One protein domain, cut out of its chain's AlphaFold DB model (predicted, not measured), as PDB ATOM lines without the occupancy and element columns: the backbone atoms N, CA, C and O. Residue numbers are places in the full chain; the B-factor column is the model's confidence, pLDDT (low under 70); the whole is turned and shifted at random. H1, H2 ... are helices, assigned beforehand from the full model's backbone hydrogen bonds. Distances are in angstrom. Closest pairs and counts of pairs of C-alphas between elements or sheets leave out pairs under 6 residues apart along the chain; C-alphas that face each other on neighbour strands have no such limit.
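AT A GLANCE: This is residues 6 to 58 of the 59 residues of an uncharacterized protein of Asticcacaulis benevestitus DSM 16100 = ATCC BAA-896 (UniProt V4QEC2). With little regular structure, this is a long winding strand of chain with three short helices, H1, H2 and H3, strung along it and no packed core. Between H1 and H2 it folds back in one small loop, where residues 23 to 24 pair antiparallel with residues 30 to 31. The 53 printed residues, 19 of them in named helices, are all helix by class with no named strand, and extended: radius of gyration of the C-alphas 18.4 A, a rod spanning 64 by 19 by 13 A.

HOW THE PARTS SIT: H1, residues 6 to 12, H2, residues 37 to 44, and H3, residues 54 to 57, are apart from one another. Every O i to N i+4 pair is within hydrogen-bond range in H1 and H2; H3 is too short for such a pair.

IN THESE COORDINATES: H1 begins at C-alpha 6 (-13.226, 18.733, 63.806) and measures 9.9 A. H2 measures 10.7 A. H3, 5.2 A, ends at C-alpha 57 (-17.631, 0.917, 125.385).

THE WHOLE: The C-alphas of Ala 6 and Cys 58, the two farthest apart, are 64.4 A apart. The printed part has no cut. H1 to H2 is a long link of 24 residues. Residues 6 to 14 and 42 to 58 stand free. pLDDT is under 70 in residues 16 to 18, 48 to 50 and 52 to 58.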
ATOM      1  N   ALA A   6     -13.574  18.512  62.400       88.38
ATOM      2  CA  ALA A   6     -13.226  18.733  63.806       88.38
ATOM      3  C   ALA A   6     -14.412  18.703  64.805       88.38
ATOM      4  O   ALA A   6     -14.235  18.149  65.892       88.38
ATOM      5  N   PRO A   7     -15.617  19.234  64.498       86.06
ATOM      6  CA  PRO A   7     -16.752  19.178  65.423       86.06
ATOM      7  C   PRO A   7     -17.229  17.747  65.691       86.06
ATOM      8  O   PRO A   7     -17.545  17.412  66.831       86.06
ATOM      9  N   LEU A   8     -17.229  16.900  64.656       87.50
ATOM     10  CA  LEU A   8     -17.613  15.492  64.758       87.50
ATOM     11  C   LEU A   8     -16.614  14.725  65.632       87.50
ATOM     12  O   LEU A   8     -17.009  14.017  66.554       87.50
ATOM     13  N   LEU A   9     -15.316  14.947  65.405       86.44
ATOM     14  CA  LEU A   9     -14.245  14.332  66.195       86.44
ATOM     15  C   LEU A   9     -14.309  14.741  67.669       86.44
ATOM     16  O   LEU A   9     -14.072  13.922  68.550       86.44
ATOM     17  N   LYS A  10     -14.677  15.994  67.951       82.88
ATOM     18  CA  LYS A  10     -14.837  16.503  69.318       82.88
ATOM     19  C   LYS A  10     -16.037  15.893  70.051       82.88
ATOM     20  O   LYS A  10     -16.013  15.811  71.272       82.88
ATOM     21  N   GLN A  11     -17.084  15.484  69.333       84.12
ATOM     22  CA  GLN A  11     -18.211  14.761  69.934       84.12
ATOM     23  C   GLN A  11     -17.905  13.278  70.152       84.12
ATOM     24  O   GLN A  11     -18.405  12.690  71.104       84.12
ATOM     25  N   GLN A  12     -17.088  12.684  69.281       85.19
ATOM     26  CA  GLN A  12     -16.680  11.281  69.382       85.19
ATOM     27  C   GLN A  12     -15.509  11.054  70.342       85.19
ATOM     28  O   GLN A  12     -15.249   9.912  70.721       85.19
ATOM     29  N   SER A  13     -14.779  12.104  70.725       79.06
ATOM     30  CA  SER A  13     -13.671  11.961  71.661       79.06
ATOM     31  C   SER A  13     -14.178  11.464  73.020       79.06
ATOM     32  O   SER A  13     -15.223  11.942  73.474       79.06
ATOM     33  N   PRO A  14     -13.440  10.561  73.693       73.00
ATOM     34  CA  PRO A  14     -13.743  10.168  75.061       73.00
ATOM     35  C   PRO A  14     -13.892  11.400  75.960       73.00
ATOM     36  O   PRO A  14     -13.355  12.473  75.655       73.00
ATOM     37  N   SER A  15     -14.629  11.253  77.065       70.25
ATOM     38  CA  SER A  15     -14.805  12.340  78.030       70.25
ATOM     39  C   SER A  15     -13.454  12.924  78.455       70.25
ATOM     40  O   SER A  15     -12.402  12.293  78.322       70.25
ATOM     41  N   ARG A  16     -13.480  14.180  78.928       69.12
ATOM     42  CA  ARG A  16     -12.285  14.929  79.333       69.12
ATOM     43  C   ARG A  16     -11.388  14.027  80.181       69.12
ATOM     44  O   ARG A  16     -11.783  13.630  81.270       69.12
ATOM     45  N   HIS A  17     -10.184  13.731  79.689       66.81
ATOM     46  CA  HIS A  17      -9.197  13.012  80.482       66.81
ATOM     47  C   HIS A  17      -8.917  13.829  81.740       66.81
ATOM     48  O   HIS A  17      -8.381  14.936  81.679       66.81
ATOM     49  N   PHE A  18      -9.336  13.297  82.880       68.81
ATOM     50  CA  PHE A  18      -8.895  13.798  84.164       68.81
ATOM     51  C   PHE A  18      -7.530  13.173  84.458       68.81
ATOM     52  O   PHE A  18      -7.241  12.062  84.011       68.81
ATOM     53  N   GLU A  19      -6.679  13.919  85.162       72.00
ATOM     54  CA  GLU A  19      -5.371  13.474  85.653       72.00
ATOM     55  C   GLU A  19      -5.405  12.028  86.186       72.00
ATOM     56  O   GLU A  19      -6.447  11.521  86.614       72.00
ATOM     57  N   HIS A  20      -4.247  11.368  86.227       75.94
ATOM     58  CA  HIS A  20      -4.130   9.961  86.618       75.94
ATOM     59  C   HIS A  20      -4.908   9.619  87.907       75.94
ATOM     60  O   HIS A  20      -4.611  10.108  89.004       75.94
ATOM     61  N   GLY A  21      -5.896   8.728  87.767       76.12
ATOM     62  CA  GLY A  21      -6.660   8.160  88.878       76.12
ATOM     63  C   GLY A  21      -7.879   8.965  89.336       76.12
ATOM     64  O   GLY A  21      -8.401   8.672  90.411       76.12
ATOM     65  N   PHE A  22      -8.343   9.960  88.578       82.50
ATOM     66  CA  PHE A  22      -9.650  10.580  88.814       82.50
ATOM     67  C   PHE A  22     -10.765   9.859  88.052       82.50
ATOM     68  O   PHE A  22     -10.635   9.561  86.868       82.50
ATOM     69  N   ILE A  23     -11.877   9.623  88.741       81.06
ATOM     70  CA  ILE A  23     -13.104   9.042  88.201       81.06
ATOM     71  C   ILE A  23     -14.191  10.115  88.268       81.06
ATOM     72  O   ILE A  23     -14.404  10.732  89.316       81.06
ATOM     73  N   GLU A  24     -14.858  10.359  87.145       82.88
ATOM     74  CA  GLU A  24     -16.013  11.250  87.073       82.88
ATOM     75  C   GLU A  24     -17.259  10.503  87.569       82.88
ATOM     76  O   GLU A  24     -17.589   9.423  87.082       82.88
ATOM     77  N   LEU A  25     -17.921  11.053  88.588       81.06
ATOM     78  CA  LEU A  25     -19.200  10.565  89.094       81.06
ATOM     79  C   LEU A  25     -20.358  11.202  88.309       81.06
ATOM     80  O   LEU A  25     -20.203  12.314  87.801       81.06
ATOM     81  N   PRO A  26     -21.547  10.566  88.286       77.50
ATOM     82  CA  PRO A  26     -22.725  11.065  87.567       77.50
ATOM     83  C   PRO A  26     -23.125  12.513  87.902       77.50
ATOM     84  O   PRO A  26     -23.643  13.218  87.043       77.50
ATOM     85  N   ASP A  27     -22.829  12.984  89.117       84.50
ATOM     86  CA  ASP A  27     -23.107  14.358  89.568       84.50
ATOM     87  C   ASP A  27     -22.105  15.408  89.031       84.50
ATOM     88  O   ASP A  27     -22.059  16.536  89.524       84.50
ATOM     89  N   GLY A  28     -21.201  15.035  88.117       81.44
ATOM     90  CA  GLY A  28     -20.060  15.867  87.702       81.44
ATOM     91  C   GLY A  28     -19.000  16.040  88.800       81.44
ATOM     92  O   GLY A  28     -18.057  16.828  88.673       81.44
ATOM     93  N   LYS A  29     -19.143  15.307  89.911       81.19
ATOM     94  CA  LYS A  29     -18.146  15.257  90.981       81.19
ATOM     95  C   LYS A  29     -16.961  14.413  90.535       81.19
ATOM     96  O   LYS A  29     -17.104  13.428  89.823       81.19
ATOM     97  N   ARG A  30     -15.774  14.788  90.996       83.75
ATOM     98  CA  ARG A  30     -14.531  14.064  90.726       83.75
ATOM     99  C   ARG A  30     -14.139  13.287  91.969       83.75
ATOM    100  O   ARG A  30     -14.046  13.869  93.047       83.75
ATOM    101  N   TRP A  31     -13.893  11.996  91.814       81.25
ATOM    102  CA  TRP A  31     -13.461  11.129  92.898       81.25
ATOM    103  C   TRP A  31     -12.059  10.591  92.617       81.25
ATOM    104  O   TRP A  31     -11.763  10.161  91.506       81.25
ATOM    105  N   ARG A  32     -11.177  10.638  93.622       85.31
ATOM    106  CA  ARG A  32      -9.814  10.095  93.544       85.31
ATOM    107  C   ARG A  32      -9.650   9.011  94.610       85.31
ATOM    108  O   ARG A  32      -9.537   9.358  95.789       85.31
ATOM    109  N   PRO A  33      -9.574   7.723  94.231       80.06
ATOM    110  CA  PRO A  33      -9.560   6.614  95.183       80.06
ATOM    111  C   PRO A  33      -8.453   6.704  96.237       80.06
ATOM    112  O   PRO A  33      -8.689   6.373  97.392       80.06
ATOM    113  N   CYS A  34      -7.269   7.205  95.866       78.38
ATOM    114  CA  CYS A  34      -6.144   7.349  96.799       78.38
ATOM    115  C   CYS A  34      -6.410   8.338  97.945       78.38
ATOM    116  O   CYS A  34      -5.822   8.187  99.008       78.38
ATOM    117  N   HIS A  35      -7.265   9.346  97.745       76.44
ATOM    118  CA  HIS A  35      -7.551  10.358  98.770       76.44
ATOM    119  C   HIS A  35      -8.829  10.076  99.560       76.44
ATOM    120  O   HIS A  35      -8.935  10.512 100.701       76.44
ATOM    121  N   ASP A  36      -9.792   9.363  98.972       74.12
ATOM    122  CA  ASP A  36     -11.101   9.144  99.588       74.12
ATOM    123  C   ASP A  36     -11.587   7.701  99.395       74.12
ATOM    124  O   ASP A  36     -12.676   7.423  98.886       74.12
ATOM    125  N   GLN A  37     -10.733   6.754  99.790       80.31
ATOM    126  CA  GLN A  37     -11.044   5.325  99.778       80.31
ATOM    127  C   GLN A  37     -12.200   4.991 100.733       80.31
ATOM    128  O   GLN A  37     -13.000   4.097 100.458       80.31
ATOM    129  N   ALA A  38     -12.324   5.730 101.839       78.50
ATOM    130  CA  ALA A  38     -13.368   5.518 102.833       78.50
ATOM    131  C   ALA A  38     -14.777   5.676 102.240       78.50
ATOM    132  O   ALA A  38     -15.660   4.892 102.584       78.50
ATOM    133  N   ALA A  39     -14.999   6.644 101.343       75.38
ATOM    134  CA  ALA A  39     -16.286   6.816 100.671       75.38
ATOM    135  C   ALA A  39     -16.658   5.610  99.789       75.38
ATOM    136  O   ALA A  39     -17.777   5.105  99.895       75.38
ATOM    137  N   LEU A  40     -15.718   5.090  98.990       77.12
ATOM    138  CA  LEU A  40     -15.947   3.885  98.182       77.12
ATOM    139  C   LEU A  40     -16.218   2.666  99.059       77.12
ATOM    140  O   LEU A  40     -17.184   1.943  98.824       77.12
ATOM    141  N   LEU A  41     -15.391   2.442 100.081       80.69
ATOM    142  CA  LEU A  41     -15.549   1.295 100.974       80.69
ATOM    143  C   LEU A  41     -16.898   1.321 101.701       80.69
ATOM    144  O   LEU A  41     -17.494   0.268 101.894       80.69
ATOM    145  N   ARG A  42     -17.419   2.504 102.058       78.88
ATOM    146  CA  ARG A  42     -18.782   2.638 102.603       78.88
ATOM    147  C   ARG A  42     -19.858   2.250 101.592       78.88
ATOM    148  O   ARG A  42     -20.826   1.623 101.995       78.88
ATOM    149  N   GLY A  43     -19.700   2.615 100.319       76.50
ATOM    150  CA  GLY A  43     -20.652   2.255  99.263       76.50
ATOM    151  C   GLY A  43     -20.637   0.765  98.909       76.50
ATOM    152  O   GLY A  43     -21.684   0.195  98.625       76.50
ATOM    153  N   LEU A  44     -19.463   0.126  98.961       81.44
ATOM    154  CA  LEU A  44     -19.308  -1.316  98.729       81.44
ATOM    155  C   LEU A  44     -19.683  -2.166  99.954       81.44
ATOM    156  O   LEU A  44     -19.997  -3.347  99.821       81.44
ATOM    157  N   SER A  45     -19.632  -1.588 101.154       80.81
ATOM    158  CA  SER A  45     -19.968  -2.277 102.397       80.81
ATOM    159  C   SER A  45     -21.480  -2.411 102.566       80.81
ATOM    160  O   SER A  45     -22.197  -1.425 102.694       80.81
ATOM    161  N   THR A  46     -21.960  -3.646 102.705       76.56
ATOM    162  CA  THR A  46     -23.339  -3.947 103.131       76.56
ATOM    163  C   THR A  46     -23.527  -3.839 104.650       76.56
ATOM    164  O   THR A  46     -24.653  -3.857 105.152       76.56
ATOM    165  N   ALA A  47     -22.429  -3.718 105.406       75.88
ATOM    166  CA  ALA A  47     -22.455  -3.609 106.857       75.88
ATOM    167  C   ALA A  47     -22.875  -2.202 107.309       75.88
ATOM    168  O   ALA A  47     -22.363  -1.189 106.824       75.88
ATOM    169  N   LYS A  48     -23.789  -2.142 108.287       68.88
ATOM    170  CA  LYS A  48     -24.264  -0.886 108.883       68.88
ATOM    171  C   LYS A  48     -23.117  -0.181 109.624       68.88
ATOM    172  O   LYS A  48     -22.380  -0.851 110.353       68.88
ATOM    173  N   PRO A  49     -22.972   1.152 109.493       66.62
ATOM    174  CA  PRO A  49     -21.909   1.892 110.159       66.62
ATOM    175  C   PRO A  49     -22.058   1.753 111.672       66.62
ATOM    176  O   PRO A  49     -23.048   2.170 112.273       66.62
ATOM    177  N   VAL A  50     -21.062   1.129 112.289       69.81
ATOM    178  CA  VAL A  50     -21.008   0.967 113.737       69.81
ATOM    179  C   VAL A  50     -20.442   2.255 114.323       69.81
ATOM    180  O   VAL A  50     -19.392   2.723 113.876       69.81
ATOM    181  N   SER A  51     -21.129   2.849 115.302       70.69
ATOM    182  CA  SER A  51     -20.642   4.072 115.937       70.69
ATOM    183  C   SER A  51     -19.239   3.836 116.517       70.69
ATOM    184  O   SER A  51     -19.000   2.797 117.143       70.69
ATOM    185  N   PRO A  52     -18.288   4.775 116.333       64.62
ATOM    186  CA  PRO A  52     -16.922   4.607 116.834       64.62
ATOM    187  C   PRO A  52     -16.897   4.444 118.359       64.62
ATOM    188  O   PRO A  52     -16.021   3.774 118.893       64.62
ATOM    189  N   LEU A  53     -17.919   4.969 119.039       65.06
ATOM    190  CA  LEU A  53     -18.138   4.830 120.473       65.06
ATOM    191  C   LEU A  53     -18.369   3.374 120.906       65.06
ATOM    192  O   LEU A  53     -17.894   2.990 121.968       65.06
ATOM    193  N   ARG A  54     -18.990   2.511 120.085       62.91
ATOM    194  CA  ARG A  54     -19.144   1.084 120.443       62.91
ATOM    195  C   ARG A  54     -17.800   0.368 120.605       62.91
ATOM    196  O   ARG A  54     -17.727  -0.565 121.390       62.91
ATOM    197  N   ARG A  55     -16.728   0.825 119.939       61.44
ATOM    198  CA  ARG A  55     -15.366   0.292 120.144       61.44
ATOM    199  C   ARG A  55     -14.736   0.706 121.473       61.44
ATOM    200  O   ARG A  55     -13.830   0.027 121.933       61.44
ATOM    201  N   LEU A  56     -15.189   1.811 122.062       63.62
ATOM    202  CA  LEU A  56     -14.680   2.317 123.339       63.62
ATOM    203  C   LEU A  56     -15.466   1.757 124.531       63.62
ATOM    204  O   LEU A  56     -14.906   1.620 125.611       63.62
ATOM    205  N   PHE A  57     -16.741   1.413 124.328       61.72
ATOM    206  CA  PHE A  57     -17.631   0.917 125.385       61.72
ATOM    207  C   PHE A  57     -17.830  -0.606 125.394       61.72
ATOM    208  O   PHE A  57     -18.456  -1.127 126.309       61.72
ATOM    209  N   CYS A  58     -17.307  -1.325 124.399       58.22
ATOM    210  CA  CYS A  58     -17.216  -2.785 124.401       58.22
ATOM    211  C   CYS A  58     -15.737  -3.188 124.423       58.22
ATOM    212  O   CYS A  58     -15.191  -3.604 123.401       58.22
TER     213      CYS A  58